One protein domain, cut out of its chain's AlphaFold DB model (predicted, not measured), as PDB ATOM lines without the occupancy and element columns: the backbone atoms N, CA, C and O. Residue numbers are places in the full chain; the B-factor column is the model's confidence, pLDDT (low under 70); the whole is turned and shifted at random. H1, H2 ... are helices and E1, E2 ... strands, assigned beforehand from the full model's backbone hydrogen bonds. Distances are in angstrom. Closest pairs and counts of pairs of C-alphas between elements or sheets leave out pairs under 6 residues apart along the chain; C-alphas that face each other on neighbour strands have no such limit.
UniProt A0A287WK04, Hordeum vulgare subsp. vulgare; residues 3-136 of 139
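AT A GLANCE: This is residues 3 to 136 of the 139 residues of a protein of Hordeum vulgare subsp. vulgare (UniProt A0A287WK04). One long helix, H3, runs past a loose body of loops and small elements, and its last residues stick out at the end of the model away from two small strand hairpins, E1 with E2 and E3 with E4. The short helix H2 packs on H3 at residues 116 to 120, while the very short H1 lies in the body away from both. The printed part has 134 residues, with three named helices and four strands in the order E1, E2, H1, E3, E4, H2, H3; each of the two sheets is an antiparallel pair, E1 - E2 and E3 - E4. The class is mixed, helices and strands, with under half of the residues in named elements. The whole is loose, with a radius of gyration of the C-alphas of 17.9 A, and elongated, spanning 64 by 40 by 26 A.

IN THESE COORDINATES: Begin at Thr 3 and pass residues 3 to 14, which hold no named element. Find C-alpha 15 at (37.021, 5.405, -8.566), where E1 begins; it runs through residues 15 to 20, 16.5 A. E2, residues 23 to 28, covers 16.8 A. H1 is residues 34 to 37, E3 residues 54 to 56 and E4 residues 62 to 64. Look next for H2, residues 76 to 82, 10.2 A long, beginning at C-alpha 76 at (23.837, 11.631, 1.894). H3, residues 103 to 134, runs 46.9 A to C-alpha 134 at (-0.016, 16.892, 19.051).

HOW THE PARTS SIT: Look first at E1 and E2, a hairpin, antiparallel at 156 degrees, with N 16 and O 27 at 2.8 A, within hydrogen-bond range. E3 and E4 are the second hairpin, antiparallel at 150 degrees, with N 55 and O 63 at 2.9 A, within hydrogen-bond range. The closest C-alphas of E1 and E3, those of Leu 17 and Leu 54, are 5.0 A apart. E1 and E4 are near each other, with 7 pairs of C-alphas within 10 A. H1 is only just apart from E1, the closest C-alphas being 8.3 A from each other. H2 touches H3 at Gln 77 and Val 116, whose C-alphas, the closest of the two, are 6.1 A apart; they run the same way at a shallow tilt of 16 degrees. In H2 and H3 every O i to N i+4 pair is within hydrogen-bond range; H1 is too short for such a pair.

THE WHOLE: The C-alphas farthest apart, those of Glu 22 and His 136, are 64.0 A from each other. Residues 99 to 104 and 128 to 136 stand free. The printed part has no cut; the links H1 to E3, E4 to H2 and H2 to H3 are long. Mean pLDDT of the printed part is 89.4, and residues 131 to 136 are under 70.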
ATOM      1  N   THR A   3      30.248  14.815  -5.664       97.81
ATOM      2  CA  THR A   3      30.240  14.814  -7.137       97.81
ATOM      3  C   THR A   3      30.625  16.183  -7.704       97.81
ATOM      4  O   THR A   3      30.647  17.196  -6.998       97.81
ATOM      5  N   LYS A   4      30.915  16.238  -9.004       96.50
ATOM      6  CA  LYS A   4      31.358  17.446  -9.714       96.50
ATOM      7  C   LYS A   4      30.371  18.610  -9.602       96.50
ATOM      8  O   LYS A   4      30.783  19.767  -9.538       96.50
ATOM      9  N   ASP A   5      29.081  18.297  -9.593       97.38
ATOM     10  CA  ASP A   5      27.958  19.223  -9.427       97.38
ATOM     11  C   ASP A   5      27.610  19.518  -7.959       97.38
ATOM     12  O   ASP A   5      26.661  20.247  -7.683       97.38
ATOM     13  N   GLY A   6      28.427  19.047  -7.012       96.44
ATOM     14  CA  GLY A   6      28.319  19.435  -5.612       96.44
ATOM     15  C   GLY A   6      27.277  18.638  -4.837       96.44
ATOM     16  O   GLY A   6      26.613  19.211  -3.978       96.44
ATOM     17  N   CYS A   7      27.121  17.340  -5.101       98.00
ATOM     18  CA  CYS A   7      26.218  16.478  -4.339       98.00
ATOM     19  C   CYS A   7      27.019  15.487  -3.476       98.00
ATOM     20  O   CYS A   7      27.836  14.733  -4.011       98.00
ATOM     21  N   PRO A   8      26.830  15.455  -2.141       97.75
ATOM     22  CA  PRO A   8      27.454  14.446  -1.296       97.75
ATOM     23  C   PRO A   8      26.818  13.082  -1.545       97.75
ATOM     24  O   PRO A   8      25.602  12.928  -1.409       97.75
ATOM     25  N   VAL A   9      27.640  12.093  -1.878       97.94
ATOM     26  CA  VAL A   9      27.195  10.731  -2.201       97.94
ATOM     27  C   VAL A   9      27.812   9.701  -1.268       97.94
ATOM     28  O   VAL A   9      28.892   9.922  -0.701       97.94
ATOM     29  N   ILE A  10      27.109   8.578  -1.119       95.94
ATOM     30  CA  ILE A  10      27.549   7.435  -0.323       95.94
ATOM     31  C   ILE A  10      28.265   6.453  -1.235       95.94
ATOM     32  O   ILE A  10      27.648   5.755  -2.036       95.94
ATOM     33  N   PHE A  11      29.588   6.434  -1.126       94.69
ATOM     34  CA  PHE A  11      30.443   5.513  -1.855       94.69
ATOM     35  C   PHE A  11      31.819   5.467  -1.190       94.69
ATOM     36  O   PHE A  11      32.245   6.455  -0.585       94.69
ATOM     37  N   HIS A  12      32.481   4.314  -1.261       91.25
ATOM     38  CA  HIS A  12      33.724   4.059  -0.533       91.25
ATOM     39  C   HIS A  12      34.976   4.327  -1.378       91.25
ATOM     40  O   HIS A  12      35.935   4.919  -0.889       91.25
ATOM     41  N   ASP A  13      34.964   3.901  -2.641       92.44
ATOM     42  CA  ASP A  13      36.150   3.920  -3.495       92.44
ATOM     43  C   ASP A  13      36.268   5.251  -4.250       92.44
ATOM     44  O   ASP A  13      35.280   5.812  -4.715       92.44
ATOM     45  N   ASP A  14      37.484   5.767  -4.433       94.75
ATOM     46  CA  ASP A  14      37.684   7.037  -5.153       94.75
ATOM     47  C   ASP A  14      37.294   6.940  -6.637       94.75
ATOM     48  O   ASP A  14      36.945   7.941  -7.275       94.75
ATOM     49  N   PHE A  15      37.319   5.721  -7.180       95.12
ATOM     50  CA  PHE A  15      37.021   5.405  -8.566       95.12
ATOM     51  C   PHE A  15      35.811   4.483  -8.677       95.12
ATOM     52  O   PHE A  15      35.675   3.514  -7.938       95.12
ATOM     53  N   ILE A  16      34.970   4.758  -9.672       96.06
ATOM     54  CA  ILE A  16      33.892   3.873 -10.097       96.06
ATOM     55  C   ILE A  16      34.279   3.196 -11.410       96.06
ATOM     56  O   ILE A  16      34.795   3.840 -12.332       96.06
ATOM     57  N   LEU A  17      34.034   1.890 -11.490       96.50
ATOM     58  CA  LEU A  17      34.378   1.078 -12.647       96.50
ATOM     59  C   LEU A  17      33.114   0.535 -13.314       96.50
ATOM     60  O   LEU A  17      32.162   0.123 -12.652       96.50
ATOM     61  N   THR A  18      33.127   0.506 -14.642       96.00
ATOM     62  CA  THR A  18      32.088  -0.127 -15.459       96.00
ATOM     63  C   THR A  18      32.690  -0.752 -16.707       96.00
ATOM     64  O   THR A  18      33.832  -0.469 -17.064       96.00
ATOM     65  N   GLN A  19      31.932  -1.597 -17.396       94.19
ATOM     66  CA  GLN A  19      32.350  -2.201 -18.654       94.19
ATOM     67  C   GLN A  19      31.271  -2.016 -19.713       94.19
ATOM     68  O   GLN A  19      30.081  -2.204 -19.458       94.19
ATOM     69  N   LYS A  20      31.705  -1.667 -20.926       90.75
ATOM     70  CA  LYS A  20      30.851  -1.603 -22.112       90.75
ATOM     71  C   LYS A  20      31.565  -2.285 -23.267       90.75
ATOM     72  O   LYS A  20      32.651  -1.858 -23.643       90.75
ATOM     73  N   THR A  21      30.936  -3.321 -23.826       87.31
ATOM     74  CA  THR A  21      31.470  -4.076 -24.976       87.31
ATOM     75  C   THR A  21      32.926  -4.487 -24.734       87.31
ATOM     76  O   THR A  21      33.815  -4.141 -25.499       87.31
ATOM     77  N   GLU A  22      33.167  -5.144 -23.596       84.94
ATOM     78  CA  GLU A  22      34.479  -5.638 -23.137       84.94
ATOM     79  C   GLU A  22      35.505  -4.571 -22.720       84.94
ATOM     80  O   GLU A  22      36.454  -4.891 -22.004       84.94
ATOM     81  N   VAL A  23      35.284  -3.294 -23.040       92.75
ATOM     82  CA  VAL A  23      36.157  -2.194 -22.615       92.75
ATOM     83  C   VAL A  23      35.835  -1.784 -21.181       92.75
ATOM     84  O   VAL A  23      34.693  -1.441 -20.863       92.75
ATOM     85  N   LEU A  24      36.857  -1.811 -20.323       94.69
ATOM     86  CA  LEU A  24      36.795  -1.315 -18.952       94.69
ATOM     87  C   LEU A  24      36.923   0.212 -18.939       94.69
ATOM     88  O   LEU A  24      37.856   0.772 -19.515       94.69
ATOM     89  N   PHE A  25      36.011   0.870 -18.235       95.56
ATOM     90  CA  PHE A  25      36.041   2.302 -17.976       95.56
ATOM     91  C   PHE A  25      36.190   2.537 -16.480       95.56
ATOM     92  O   PHE A  25      35.485   1.932 -15.676       95.56
ATOM     93  N   GLU A  26      37.082   3.452 -16.125       95.81
ATOM     94  CA  GLU A  26      37.317   3.897 -14.759       95.81
ATOM     95  C   GLU A  26      37.198   5.421 -14.726       95.81
ATOM     96  O   GLU A  26      37.744   6.118 -15.588       95.81
ATOM     97  N   ARG A  27      36.444   5.947 -13.760       96.44
ATOM     98  CA  ARG A  27      36.315   7.391 -13.533       96.44
ATOM     99  C   ARG A  27      36.391   7.683 -12.049       96.44
ATOM    100  O   ARG A  27      35.816   6.953 -11.250       96.44
ATOM    101  N   ARG A  28      37.042   8.786 -11.686       95.94
ATOM    102  CA  ARG A  28      36.990   9.291 -10.315       95.94
ATOM    103  C   ARG A  28      35.576   9.770 -10.005       95.94
ATOM    104  O   ARG A  28      34.968  10.464 -10.823       95.94
ATOM    105  N   VAL A  29      35.062   9.445  -8.825       96.56
ATOM    106  CA  VAL A  29      33.685   9.794  -8.449       96.56
ATOM    107  C   VAL A  29      33.476  11.306  -8.387       96.56
ATOM    108  O   VAL A  29      32.447  11.811  -8.829       96.56
ATOM    109  N   THR A  30      34.484  12.058  -7.942       95.62
ATOM    110  CA  THR A  30      34.430  13.529  -7.891       95.62
ATOM    111  C   THR A  30      34.391  14.195  -9.272       95.62
ATOM    112  O   THR A  30      34.101  15.385  -9.362       95.62
ATOM    113  N   ASP A  31      34.662  13.446 -10.347       96.19
ATOM    114  CA  ASP A  31      34.607  13.931 -11.732       96.19
ATOM    115  C   ASP A  31      33.267  13.598 -12.423       96.19
ATOM    116  O   ASP A  31      33.077  13.933 -13.599       96.19
ATOM    117  N   LEU A  32      32.342  12.927 -11.728       97.88
ATOM    118  CA  LEU A  32      30.999  12.587 -12.215       97.88
ATOM    119  C   LEU A  32      29.989  13.666 -11.838       97.88
ATOM    120  O   LEU A  32      30.085  14.242 -10.756       97.88
ATOM    121  N   LEU A  33      28.989  13.893 -12.689       98.31
ATOM    122  CA  LEU A  33      27.730  14.510 -12.250       98.31
ATOM    123  C   LEU A  33      26.939  13.519 -11.384       98.31
ATOM    124  O   LEU A  33      27.108  12.302 -11.525       98.31
ATOM    125  N   LEU A  34      26.035  14.013 -10.535       98.19
ATOM    126  CA  LEU A  34      25.187  13.154  -9.709       98.19
ATOM    127  C   LEU A  34      24.383  12.171 -10.569       98.19
ATOM    128  O   LEU A  34      24.340  10.981 -10.266       98.19
ATOM    129  N   GLU A  35      23.804  12.634 -11.677       96.69
ATOM    130  CA  GLU A  35      23.054  11.766 -12.594       96.69
ATOM    131  C   GLU A  35      23.913  10.636 -13.180       96.69
ATOM    132  O   GLU A  35      23.436   9.515 -13.365       96.69
ATOM    133  N   GLU A  36      25.195  10.918 -13.442       97.12
ATOM    134  CA  GLU A  36      26.124   9.925 -13.956       97.12
ATOM    135  C   GLU A  36      26.413   8.900 -12.870       97.12
ATOM    136  O   GLU A  36      26.327   7.708 -13.150       97.12
ATOM    137  N   PHE A  37      26.710   9.344 -11.647       97.62
ATOM    138  CA  PHE A  37      26.954   8.473 -10.498       97.62
ATOM    139  C   PHE A  37      25.754   7.557 -10.197       97.62
ATOM    140  O   PHE A  37      25.925   6.349 -10.070       97.62
ATOM    141  N   LEU A  38      24.530   8.089 -10.202       96.38
ATOM    142  CA  LEU A  38      23.311   7.312  -9.943       96.38
ATOM    143  C   LEU A  38      22.930   6.350 -11.088       96.38
ATOM    144  O   LEU A  38      22.002   5.559 -10.939       96.38
ATOM    145  N   SER A  39      23.611   6.410 -12.240       95.38
ATOM    146  CA  SER A  39      23.383   5.485 -13.366       95.38
ATOM    147  C   SER A  39      24.116   4.143 -13.235       95.38
ATOM    148  O   SER A  39      23.919   3.265 -14.075       95.38
ATOM    149  N   TYR A  40      24.977   3.980 -12.226       94.81
ATOM    150  CA  TYR A  40      25.728   2.744 -11.992       94.81
ATOM    151  C   TYR A  40      24.992   1.809 -11.028       94.81
ATOM    152  O   TYR A  40      24.307   2.265 -10.116       94.81
ATOM    153  N   GLY A  41      25.176   0.500 -11.218       92.62
ATOM    154  CA  GLY A  41      24.636  -0.532 -10.330       92.62
ATOM    155  C   GLY A  41      23.122  -0.715 -10.452       92.62
ATOM    156  O   GLY A  41      22.521  -0.423 -11.494       92.62
ATOM    157  N   VAL A  42      22.497  -1.222  -9.392       91.44
ATOM    158  CA  VAL A  42      21.039  -1.400  -9.316       91.44
ATOM    159  C   VAL A  42      20.329  -0.050  -9.455       91.44
ATOM    160  O   VAL A  42      20.790   0.970  -8.948       91.44
ATOM    161  N   GLN A  43      19.215  -0.025 -10.190       93.19
ATOM    162  CA  GLN A  43      18.470   1.204 -10.472       93.19
ATOM    163  C   GLN A  43      17.170   1.253  -9.673       93.19
ATOM    164  O   GLN A  43      16.451   0.261  -9.593       93.19
ATOM    165  N   LYS A  44      16.834   2.447  -9.164       87.50
ATOM    166  CA  LYS A  44      15.544   2.737  -8.508       87.50
ATOM    167  C   LYS A  44      14.343   2.415  -9.398       87.50
ATOM    168  O   LYS A  44      13.315   1.945  -8.927       87.50
ATOM    169  N   GLU A  45      14.465   2.719 -10.687       89.25
ATOM    170  CA  GLU A  45      13.404   2.545 -11.674       89.25
ATOM    171  C   GLU A  45      13.636   1.254 -12.474       89.25
ATOM    172  O   GLU A  45      14.689   1.129 -13.105       89.25
ATOM    173  N   PRO A  46      12.657   0.328 -12.549       81.69
ATOM    174  CA  PRO A  46      12.829  -0.976 -13.204       81.69
ATOM    175  C   PRO A  46      13.224  -0.924 -14.687       81.69
ATOM    176  O   PRO A  46      13.718  -1.905 -15.233       81.69
ATOM    177  N   HIS A  47      12.968   0.196 -15.368       84.00
ATOM    178  CA  HIS A  47      13.190   0.354 -16.809       84.00
ATOM    179  C   HIS A  47      14.420   1.197 -17.151       84.00
ATOM    180  O   HIS A  47      14.719   1.403 -18.329       84.00
ATOM    181  N   LYS A  48      15.129   1.709 -16.142       87.62
ATOM    182  CA  LYS A  48      16.298   2.547 -16.368       87.62
ATOM    183  C   LYS A  48      17.495   1.670 -16.723       87.62
ATOM    184  O   LYS A  48      17.824   0.721 -16.019       87.62
ATOM    185  N   VAL A  49      18.148   1.994 -17.837       84.62
ATOM    186  CA  VAL A  49      19.359   1.290 -18.273       84.62
ATOM    187  C   VAL A  49      20.485   1.590 -17.285       84.62
ATOM    188  O   VAL A  49      20.843   2.754 -17.100       84.62
ATOM    189  N   SER A  50      21.047   0.545 -16.676       91.56
ATOM    190  CA  SER A  50      22.167   0.668 -15.747       91.56
ATOM    191  C   SER A  50      23.520   0.512 -16.434       91.56
ATOM    192  O   SER A  50      23.670  -0.190 -17.438       91.56
ATOM    193  N   LYS A  51      24.533   1.155 -15.857       94.19
ATOM    194  CA  LYS A  51      25.935   0.817 -16.090       94.19
ATOM    195  C   LYS A  51      26.330  -0.273 -15.090       94.19
ATOM    196  O   LYS A  51      26.179  -0.044 -13.888       94.19
ATOM    197  N   PRO A  52      26.855  -1.430 -15.536       93.12
ATOM    198  CA  PRO A  52      27.339  -2.459 -14.623       93.12
ATOM    199  C   PRO A  52      28.378  -1.870 -13.670       93.12
ATOM    200  O   PRO A  52      29.309  -1.206 -14.132       93.12
ATOM    201  N   LEU A  53      28.216  -2.092 -12.368       94.50
ATOM    202  CA  LEU A  53      29.195  -1.678 -11.371       94.50
ATOM    203  C   LEU A  53      30.243  -2.782 -11.214       94.50
ATOM    204  O   LEU A  53      29.903  -3.955 -11.061       94.50
ATOM    205  N   LEU A  54      31.517  -2.410 -11.275       94.44
ATOM    206  CA  LEU A  54      32.642  -3.326 -11.108       94.44
ATOM    207  C   LEU A  54      33.512  -2.882  -9.934       94.44
ATOM    208  O   LEU A  54      33.569  -1.696  -9.608       94.44
ATOM    209  N   ARG A  55      34.241  -3.832  -9.347       91.44
ATOM    210  CA  ARG A  55      35.193  -3.582  -8.263       91.44
ATOM    211  C   ARG A  55      36.571  -4.108  -8.617       91.44
ATOM    212  O   ARG A  55      36.703  -5.219  -9.131       91.44
ATOM    213  N   ARG A  56      37.595  -3.322  -8.290       91.94
ATOM    214  CA  ARG A  56      38.995  -3.746  -8.330       91.94
ATOM    215  C   ARG A  56      39.377  -4.362  -6.983       91.94
ATOM    216  O   ARG A  56      39.196  -3.731  -5.946       91.94
ATOM    217  N   MET A  57      39.866  -5.596  -6.999       89.94
ATOM    218  CA  MET A  57      40.399  -6.273  -5.816       89.94
ATOM    219  C   MET A  57      41.841  -5.832  -5.540       89.94
ATOM    220  O   MET A  57      42.511  -5.291  -6.420       89.94
ATOM    221  N   GLU A  58      42.340  -6.118  -4.336       89.44
ATOM    222  CA  GLU A  58      43.729  -5.826  -3.943       89.44
ATOM    223  C   GLU A  58      44.764  -6.493  -4.863       89.44
ATOM    224  O   GLU A  58      45.824  -5.930  -5.118       89.44
ATOM    225  N   ASP A  59      44.439  -7.663  -5.422       92.94
ATOM    226  CA  ASP A  59      45.287  -8.387  -6.380       92.94
ATOM    227  C   ASP A  59      45.206  -7.848  -7.825       92.94
ATOM    228  O   ASP A  59      45.796  -8.416  -8.745       92.94
ATOM    229  N   GLY A  60      44.467  -6.756  -8.039       91.19
ATOM    230  CA  GLY A  60      44.299  -6.095  -9.329       91.19
ATOM    231  C   GLY A  60      43.208  -6.687 -10.224       91.19
ATOM    232  O   GLY A  60      42.886  -6.072 -11.249       91.19
ATOM    233  N   ARG A  61      42.595  -7.826  -9.862       93.38
ATOM    234  CA  ARG A  61      41.461  -8.381 -10.617       93.38
ATOM    235  C   ARG A  61      40.265  -7.436 -10.564       93.38
ATOM    236  O   ARG A  61      40.008  -6.792  -9.550       93.38
ATOM    237  N   VAL A  62      39.511  -7.386 -11.660       94.12
ATOM    238  CA  VAL A  62      38.261  -6.627 -11.750       94.12
ATOM    239  C   VAL A  62      37.107  -7.607 -11.862       94.12
ATOM    240  O   VAL A  62      37.086  -8.437 -12.769       94.12
ATOM    241  N   LEU A  63      36.166  -7.520 -10.928       92.44
ATOM    242  CA  LEU A  63      35.001  -8.395 -10.851       92.44
ATOM    243  C   LEU A  63      33.721  -7.565 -10.899       92.44
ATOM    244  O   LEU A  63      33.711  -6.398 -10.503       92.44
ATOM    245  N   ALA A  64      32.636  -8.179 -11.370       90.56
ATOM    246  CA  ALA A  64      31.314  -7.595 -11.216       90.56
ATOM    247  C   ALA A  64      30.998  -7.420  -9.729       90.56
ATOM    248  O   ALA A  64      31.245  -8.330  -8.931       90.56
ATOM    249  N   TRP A  65      30.472  -6.252  -9.366       86.62
ATOM    250  CA  TRP A  65      29.910  -6.056  -8.041       86.62
ATOM    251  C   TRP A  65      28.700  -6.981  -7.885       86.62
ATOM    252  O   TRP A  65      27.828  -7.028  -8.752       86.62
ATOM    253  N   SER A  66      28.707  -7.769  -6.817       78.88
ATOM    254  CA  SER A  66      27.694  -8.772  -6.508       78.88
ATOM    255  C   SER A  66      27.588  -8.871  -4.991       78.88
ATOM    256  O   SER A  66      28.580  -9.181  -4.324       78.88
ATOM    257  N   THR A  67      26.408  -8.578  -4.454       76.25
ATOM    258  CA  THR A  67      26.049  -8.756  -3.042       76.25
ATOM    259  C   THR A  67      24.712  -9.496  -2.961       76.25
ATOM    260  O   THR A  67      23.962  -9.539  -3.936       76.25
ATOM    261  N   GLU A  68      24.427 -10.140  -1.824       74.38
ATOM    262  CA  GLU A  68      23.162 -10.872  -1.627       74.38
ATOM    263  C   GLU A  68      21.954  -9.925  -1.616       74.38
ATOM    264  O   GLU A  68      20.933 -10.208  -2.239       74.38
ATOM    265  N   GLU A  69      22.113  -8.775  -0.962       77.62
ATOM    266  CA  GLU A  69      21.212  -7.629  -1.035       77.62
ATOM    267  C   GLU A  69      22.038  -6.440  -1.536       77.62
ATOM    268  O   GLU A  69      23.020  -6.042  -0.902       77.62
ATOM    269  N   ASP A  70      21.696  -5.929  -2.715       81.00
ATOM    270  CA  ASP A  70      22.295  -4.724  -3.291       81.00
ATOM    271  C   ASP A  70      21.203  -3.669  -3.416       81.00
ATOM    272  O   ASP A  70      20.065  -3.980  -3.779       81.00
ATOM    273  N   ASP A  71      21.553  -2.425  -3.117       87.19
ATOM    274  CA  ASP A  71      20.643  -1.291  -3.230       87.19
ATOM    275  C   ASP A  71      21.213  -0.271  -4.218       87.19
ATOM    276  O   ASP A  71      22.386  -0.310  -4.604       87.19
ATOM    277  N   TYR A  72      20.372   0.649  -4.672       92.25
ATOM    278  CA  TYR A  72      20.814   1.712  -5.559       92.25
ATOM    279  C   TYR A  72      21.789   2.661  -4.846       92.25
ATOM    280  O   TYR A  72      21.680   2.956  -3.655       92.25
ATOM    281  N   LEU A  73      22.721   3.221  -5.618       95.00
ATOM    282  CA  LEU A  73      23.575   4.305  -5.139       95.00
ATOM    283  C   LEU A  73      22.724   5.519  -4.737       95.00
ATOM    284  O   LEU A  73      21.695   5.804  -5.355       95.00
ATOM    285  N   CYS A  74      23.158   6.248  -3.709       96.38
ATOM    286  CA  CYS A  74      22.364   7.320  -3.113       96.38
ATOM    287  C   CYS A  74      23.205   8.522  -2.659       96.38
ATOM    288  O   CYS A  74      24.438   8.484  -2.555       96.38
ATOM    289  N   THR A  75      22.505   9.622  -2.395       97.38
ATOM    290  CA  THR A  75      23.069  10.821  -1.767       97.38
ATOM    291  C   THR A  75      23.047  10.714  -0.242       97.38
ATOM    292  O   THR A  75      22.236   9.997   0.343       97.38
ATOM    293  N   LEU A  76      23.893  11.499   0.433       95.81
ATOM    294  CA  LEU A  76      23.837  11.631   1.894       95.81
ATOM    295  C   LEU A  76      22.478  12.171   2.372       95.81
ATOM    296  O   LEU A  76      21.993  11.779   3.431       95.81
ATOM    297  N   GLN A  77      21.854  13.055   1.589       95.00
ATOM    298  CA  GLN A  77      20.529  13.583   1.900       95.00
ATOM    299  C   GLN A  77      19.476  12.467   1.911       95.00
ATOM    300  O   GLN A  77      18.691  12.379   2.851       95.00
ATOM    301  N   GLU A  78      19.490  11.582   0.915       94.44
ATOM    302  CA  GLU A  78      18.547  10.462   0.848       94.44
ATOM    303  C   GLU A  78      18.713   9.510   2.033       94.44
ATOM    304  O   GLU A  78      17.713   9.084   2.608       94.44
ATOM    305  N   VAL A  79      19.949   9.236   2.467       92.19
ATOM    306  CA  VAL A  79      20.186   8.457   3.696       92.19
ATOM    307  C   VAL A  79      19.486   9.103   4.888       92.19
ATOM    308  O   VAL A  79      18.761   8.436   5.620       92.19
ATOM    309  N   PHE A  80      19.646  10.409   5.070       89.38
ATOM    310  CA  PHE A  80      19.024  11.142   6.170       89.38
ATOM    311  C   PHE A  80      17.495  11.193   6.116       89.38
ATOM    312  O   PHE A  80      16.847  11.255   7.161       89.38
ATOM    313  N   GLU A  81      16.911  11.161   4.923       89.56
ATOM    314  CA  GLU A  81      15.460  11.150   4.742       89.56
ATOM    315  C   GLU A  81      14.830   9.781   5.042       89.56
ATOM    316  O   GLU A  81      13.682   9.731   5.497       89.56
ATOM    317  N   HIS A  82      15.571   8.689   4.818       89.06
ATOM    318  CA  HIS A  82      15.039   7.320   4.864       89.06
ATOM    319  C   HIS A  82      15.501   6.505   6.079       89.06
ATOM    320  O   HIS A  82      14.793   5.590   6.505       89.06
ATOM    321  N   VAL A  83      16.655   6.824   6.673       87.19
ATOM    322  CA  VAL A  83      17.128   6.151   7.890       87.19
ATOM    323  C   VAL A  83      16.250   6.535   9.083       87.19
ATOM    324  O   VAL A  83      15.824   7.679   9.245       87.19
ATOM    325  N   SER A  84      15.974   5.559   9.952       85.31
ATOM    326  CA  SER A  84      15.218   5.793  11.185       85.31
ATOM    327  C   SER A  84      15.897   6.862  12.052       85.31
ATOM    328  O   SER A  84      17.079   6.719  12.368       85.31
ATOM    329  N   PRO A  85      15.159   7.869  12.557       81.69
ATOM    330  CA  PRO A  85      15.726   8.919  13.408       81.69
ATOM    331  C   PRO A  85      16.191   8.411  14.784       81.69
ATOM    332  O   PRO A  85      16.779   9.167  15.550       81.69
ATOM    333  N   HIS A  86      15.914   7.147  15.116       83.12
ATOM    334  CA  HIS A  86      16.349   6.504  16.358       83.12
ATOM    335  C   HIS A  86      17.702   5.789  16.218       83.12
ATOM    336  O   HIS A  86      18.201   5.242  17.199       83.12
ATOM    337  N   LEU A  87      18.277   5.753  15.012       86.94
ATOM    338  CA  LEU A  87      19.580   5.151  14.755       86.94
ATOM    339  C   LEU A  87      20.669   6.223  14.783       86.94
ATOM    340  O   LEU A  87      20.549   7.275  14.157       86.94
ATOM    341  N   GLY A  88      21.754   5.932  15.499       85.25
ATOM    342  CA  GLY A  88      22.995   6.686  15.357       85.25
ATOM    343  C   GLY A  88      23.676   6.348  14.033       85.25
ATOM    344  O   GLY A  88      23.528   5.243  13.514       85.25
ATOM    345  N   PHE A  89      24.451   7.286  13.503       86.44
ATOM    346  CA  PHE A  89      25.240   7.090  12.291       86.44
ATOM    347  C   PHE A  89      26.654   7.637  12.482       86.44
ATOM    348  O   PHE A  89      26.868   8.603  13.217       86.44
ATOM    349  N   ASN A  90      27.611   7.015  11.798       90.25
ATOM    350  CA  ASN A  90      28.968   7.522  11.646       90.25
ATOM    351  C   ASN A  90      29.156   7.956  10.190       90.25
ATOM    352  O   ASN A  90      28.754   7.230   9.281       90.25
ATOM    353  N   ILE A  91      29.733   9.136   9.971       89.12
ATOM    354  CA  ILE A  91      29.956   9.686   8.631       89.12
ATOM    355  C   ILE A  91      31.450   9.881   8.455       89.12
ATOM    356  O   ILE A  91      32.061  10.703   9.136       89.12
ATOM    357  N   GLU A  92      32.013   9.153   7.502       93.56
ATOM    358  CA  GLU A  92      33.394   9.324   7.080       93.56
ATOM    359  C   GLU A  92      33.457  10.188   5.818       93.56
ATOM    360  O   GLU A  92      32.742   9.963   4.836       93.56
ATOM    361  N   LEU A  93      34.321  11.203   5.835       93.00
ATOM    362  CA  LEU A  93      34.588  12.023   4.660       93.00
ATOM    363  C   LEU A  93      35.761  11.436   3.886       93.00
ATOM    364  O   LEU A  93      36.912  11.591   4.281       93.00
ATOM    365  N   LYS A  94      35.450  10.802   2.757       91.44
ATOM    366  CA  LYS A  94      36.456  10.258   1.847       91.44
ATOM    367  C   LYS A  94      36.942  11.301   0.831       91.44
ATOM    368  O   LYS A  94      36.116  11.921   0.145       91.44
ATOM    369  N   PHE A  95      38.262  11.446   0.749       92.31
ATOM    370  CA  PHE A  95      39.019  12.203  -0.249       92.31
ATOM    371  C   PHE A  95      40.105  11.288  -0.837       92.31
ATOM    372  O   PHE A  95      40.594  10.405  -0.134       92.31
ATOM    373  N   ASP A  96      40.464  11.509  -2.102       93.12
ATOM    374  CA  ASP A  96      41.488  10.733  -2.813       93.12
ATOM    375  C   ASP A  96      42.881  11.194  -2.360       93.12
ATOM    376  O   ASP A  96      43.272  12.348  -2.567       93.12
ATOM    377  N   ASP A  97      43.624  10.281  -1.733       90.69
ATOM    378  CA  ASP A  97      44.944  10.538  -1.143       90.69
ATOM    379  C   ASP A  97      46.023  10.857  -2.196       90.69
ATOM    380  O   ASP A  97      47.095  11.370  -1.869       90.69
ATOM    381  N   ASN A  98      45.749  10.576  -3.474       93.38
ATOM    382  CA  ASN A  98      46.695  10.761  -4.574       93.38
ATOM    383  C   ASN A  98      46.513  12.096  -5.304       93.38
ATOM    384  O   ASN A  98      47.192  12.346  -6.306       93.38
ATOM    385  N   ILE A  99      45.609  12.963  -4.834       92.12
ATOM    386  CA  ILE A  99      45.379  14.279  -5.431       92.12
ATOM    387  C   ILE A  99      45.499  15.412  -4.416       92.12
ATOM    388  O   ILE A  99      45.097  15.329  -3.258       92.12
ATOM    389  N   ILE A 100      46.031  16.536  -4.890       92.62
ATOM    390  CA  ILE A 100      46.079  17.775  -4.120       92.62
ATOM    391  C   ILE A 100      44.816  18.565  -4.433       92.62
ATOM    392  O   ILE A 100      44.635  19.059  -5.547       92.62
ATOM    393  N   TYR A 101      43.951  18.721  -3.437       91.00
ATOM    394  CA  TYR A 101      42.753  19.539  -3.569       91.00
ATOM    395  C   TYR A 101      43.099  21.027  -3.422       91.00
ATOM    396  O   TYR A 101      43.598  21.439  -2.371       91.00
ATOM    397  N   PRO A 102      42.783  21.882  -4.416       93.94
ATOM    398  CA  PRO A 102      42.812  23.324  -4.212       93.94
ATOM    399  C   PRO A 102      41.901  23.703  -3.040       93.94
ATOM    400  O   PRO A 102      40.780  23.197  -2.951       93.94
ATOM    401  N   GLY A 103      42.331  24.631  -2.179       95.62
ATOM    402  CA  GLY A 103      41.575  25.001  -0.972       95.62
ATOM    403  C   GLY A 103      40.124  25.410  -1.255       95.62
ATOM    404  O   GLY A 103      39.223  25.060  -0.501       95.62
ATOM    405  N   VAL A 104      39.864  26.061  -2.394       94.19
ATOM    406  CA  VAL A 104      38.501  26.395  -2.844       94.19
ATOM    407  C   VAL A 104      37.628  25.158  -3.099       94.19
ATOM    408  O   VAL A 104      36.445  25.169  -2.767       94.19
ATOM    409  N   ASN A 105      38.196  24.084  -3.652       91.75
ATOM    410  CA  ASN A 105      37.468  22.850  -3.943       91.75
ATOM    411  C   ASN A 105      37.217  22.049  -2.663       91.75
ATOM    412  O   ASN A 105      36.103  21.569  -2.465       91.75
ATOM    413  N   LEU A 106      38.215  21.971  -1.773       94.00
ATOM    414  CA  LEU A 106      38.056  21.344  -0.460       94.00
ATOM    415  C   LEU A 106      36.986  22.066   0.370       94.00
ATOM    416  O   LEU A 106      36.064  21.429   0.877       94.00
ATOM    417  N   ASN A 107      37.050  23.400   0.438       95.56
ATOM    418  CA  ASN A 107      36.061  24.209   1.150       95.56
ATOM    419  C   ASN A 107      34.656  24.009   0.584       95.56
ATOM    420  O   ASN A 107      33.719  23.839   1.357       95.56
ATOM    421  N   ARG A 108      34.507  23.982  -0.748       95.19
ATOM    422  CA  ARG A 108      33.214  23.717  -1.387       95.19
ATOM    423  C   ARG A 108      32.672  22.346  -0.985       95.19
ATOM    424  O   ARG A 108      31.530  22.267  -0.553       95.19
ATOM    425  N   ALA A 109      33.488  21.295  -1.068       94.50
ATOM    426  CA  ALA A 109      33.068  19.943  -0.704       94.50
ATOM    427  C   ALA A 109      32.623  19.853   0.767       94.50
ATOM    428  O   ALA A 109      31.548  19.329   1.058       94.50
ATOM    429  N   LEU A 110      33.409  20.418   1.690       95.81
ATOM    430  CA  LEU A 110      33.072  20.451   3.116       95.81
ATOM    431  C   LEU A 110      31.795  21.256   3.386       95.81
ATOM    432  O   LEU A 110      30.929  20.798   4.127       95.81
ATOM    433  N   GLN A 111      31.649  22.430   2.762       96.62
ATOM    434  CA  GLN A 111      30.452  23.264   2.893       96.62
ATOM    435  C   GLN A 111      29.199  22.526   2.431       96.62
ATOM    436  O   GLN A 111      28.200  22.542   3.144       96.62
ATOM    437  N   THR A 112      29.258  21.843   1.289       96.12
ATOM    438  CA  THR A 112      28.136  21.051   0.786       96.12
ATOM    439  C   THR A 112      27.734  19.952   1.776       96.12
ATOM    440  O   THR A 112      26.549  19.793   2.067       96.12
ATOM    441  N   VAL A 113      28.694  19.213   2.341       95.62
ATOM    442  CA  VAL A 113      28.376  18.163   3.326       95.62
ATOM    443  C   VAL A 113      27.752  18.757   4.589       95.62
ATOM    444  O   VAL A 113      26.733  18.259   5.072       95.62
ATOM    445  N   LEU A 114      28.318  19.853   5.102       94.69
ATOM    446  CA  LEU A 114      27.783  20.542   6.276       94.69
ATOM    447  C   LEU A 114      26.375  21.092   6.031       94.69
ATOM    448  O   LEU A 114      25.542  21.017   6.927       94.69
ATOM    449  N   GLN A 115      26.076  21.598   4.832       95.50
ATOM    450  CA  GLN A 115      24.732  22.065   4.474       95.50
ATOM    451  C   GLN A 115      23.695  20.939   4.560       95.50
ATOM    452  O   GLN A 115      22.634  21.140   5.152       95.50
ATOM    453  N   VAL A 116      24.017  19.750   4.040       93.75
ATOM    454  CA  VAL A 116      23.136  18.574   4.138       93.75
ATOM    455  C   VAL A 116      22.946  18.150   5.598       93.75
ATOM    456  O   VAL A 116      21.826  17.861   6.022       93.75
ATOM    457  N   TRP A 117      24.011  18.177   6.404       89.19
ATOM    458  CA  TRP A 117      23.927  17.855   7.831       89.19
ATOM    459  C   TRP A 117      23.086  18.869   8.624       89.19
ATOM    460  O   TRP A 117      22.237  18.478   9.423       89.19
ATOM    461  N   ILE A 118      23.258  20.170   8.374       90.81
ATOM    462  CA  ILE A 118      22.441  21.220   8.997       90.81
ATOM    463  C   ILE A 118      20.968  21.015   8.626       90.81
ATOM    464  O   ILE A 118      20.108  21.033   9.507       90.81
ATOM    465  N   ALA A 119      20.664  20.750   7.351       88.50
ATOM    466  CA  ALA A 119      19.299  20.471   6.909       88.50
ATOM    467  C   ALA A 119      18.674  19.280   7.660       88.50
ATOM    468  O   ALA A 119      17.526  19.377   8.098       88.50
ATOM    469  N   LEU A 120      19.434  18.202   7.900       86.25
ATOM    470  CA  LEU A 120      18.982  17.080   8.729       86.25
ATOM    471  C   LEU A 120      18.660  17.516  10.161       86.25
ATOM    472  O   LEU A 120      17.598  17.172  10.676       86.25
ATOM    473  N   VAL A 121      19.557  18.256  10.819       84.75
ATOM    474  CA  VAL A 121      19.340  18.707  12.204       84.75
ATOM    475  C   VAL A 121      18.055  19.526  12.302       84.75
ATOM    476  O   VAL A 121      17.243  19.295  13.200       84.75
ATOM    477  N   HIS A 122      17.821  20.421  11.340       85.38
ATOM    478  CA  HIS A 122      16.577  21.183  11.251       85.38
ATOM    479  C   HIS A 122      15.350  20.283  11.024       85.38
ATOM    480  O   HIS A 122      14.322  20.490  11.672       85.38
ATOM    481  N   LEU A 123      15.450  19.271  10.156       80.38
ATOM    482  CA  LEU A 123      14.373  18.311   9.897       80.38
ATOM    483  C   LEU A 123      14.016  17.495  11.150       80.38
ATOM    484  O   LEU A 123      12.838  17.351  11.480       80.38
ATOM    485  N   VAL A 124      15.020  16.984  11.866       78.38
ATOM    486  CA  VAL A 124      14.837  16.215  13.109       78.38
ATOM    487  C   VAL A 124      14.235  17.097  14.195       78.38
ATOM    488  O   VAL A 124      13.255  16.703  14.828       78.38
ATOM    489  N   TRP A 125      14.765  18.309  14.370       80.50
ATOM    490  CA  TRP A 125      14.237  19.283  15.323       80.50
ATOM    491  C   TRP A 125      12.764  19.605  15.051       80.50
ATOM    492  O   TRP A 125      11.935  19.549  15.962       80.50
ATOM    493  N   TYR A 126      12.414  19.869  13.789       78.56
ATOM    494  CA  TYR A 126      11.032  20.122  13.386       78.56
ATOM    495  C   TYR A 126      10.120  18.927  13.699       78.56
ATOM    496  O   TYR A 126       9.079  19.101  14.333       78.56
ATOM    497  N   ARG A 127      10.535  17.704  13.337       76.44
ATOM    498  CA  ARG A 127       9.765  16.478  13.619       76.44
ATOM    499  C   ARG A 127       9.536  16.268  15.117       76.44
ATOM    500  O   ARG A 127       8.427  15.910  15.509       76.44
ATOM    501  N   LEU A 128      10.542  16.523  15.956       72.50
ATOM    502  CA  LEU A 128      10.419  16.414  17.414       72.50
ATOM    503  C   LEU A 128       9.372  17.390  17.973       72.50
ATOM    504  O   LEU A 128       8.519  16.979  18.763       72.50
ATOM    505  N   ILE A 129       9.378  18.650  17.521       75.31
ATOM    506  CA  ILE A 129       8.385  19.652  17.939       75.31
ATOM    507  C   ILE A 129       6.974  19.247  17.499       75.31
ATOM    508  O   ILE A 129       6.039  19.326  18.296       75.31
ATOM    509  N   THR A 130       6.796  18.791  16.254       71.00
ATOM    510  CA  THR A 130       5.472  18.389  15.750       71.00
ATOM    511  C   THR A 130       4.890  17.219  16.547       71.00
ATOM    512  O   THR A 130       3.706  17.245  16.888       71.00
ATOM    513  N   ILE A 131       5.710  16.224  16.908       65.38
ATOM    514  CA  ILE A 131       5.274  15.085  17.735       65.38
ATOM    515  C   ILE A 131       4.851  15.557  19.136       65.38
ATOM    516  O   ILE A 131       3.816  15.126  19.646       65.38
ATOM    517  N   GLN A 132       5.604  16.477  19.749       60.41
ATOM    518  CA  GLN A 132       5.274  17.019  21.072       60.41
ATOM    519  C   GLN A 132       4.027  17.927  21.056       60.41
ATOM    520  O   GLN A 132       3.236  17.895  22.000       60.41
ATOM    521  N   GLY A 133       3.795  18.679  19.974       54.34
ATOM    522  CA  GLY A 133       2.649  19.586  19.829       54.34
ATOM    523  C   GLY A 133       1.285  18.889  19.708       54.34
ATOM    524  O   GLY A 133       0.281  19.422  20.181       54.34
ATOM    525  N   PHE A 134       1.228  17.676  19.147       52.66
ATOM    526  CA  PHE A 134      -0.016  16.892  19.051       52.66
ATOM    527  C   PHE A 134      -0.386  16.147  20.347       52.66
ATOM    528  O   PHE A 134      -1.548  15.781  20.534       52.66
ATOM    529  N   GLY A 135       0.564  15.958  21.268       48.16
ATOM    530  CA  GLY A 135       0.323  15.298  22.557       48.16
ATOM    531  C   GLY A 135      -0.460  16.143  23.572       48.16
ATOM    532  O   GLY A 135      -0.920  15.604  24.576       48.16
ATOM    533  N   HIS A 136      -0.628  17.448  23.327       48.84
ATOM    534  CA  HIS A 136      -1.261  18.369  24.280       48.84
ATOM    535  C   HIS A 136      -2.770  18.591  24.056       48.84
ATOM    536  O   HIS A 136      -3.427  19.169  24.913       48.84
TER     537      HIS A 136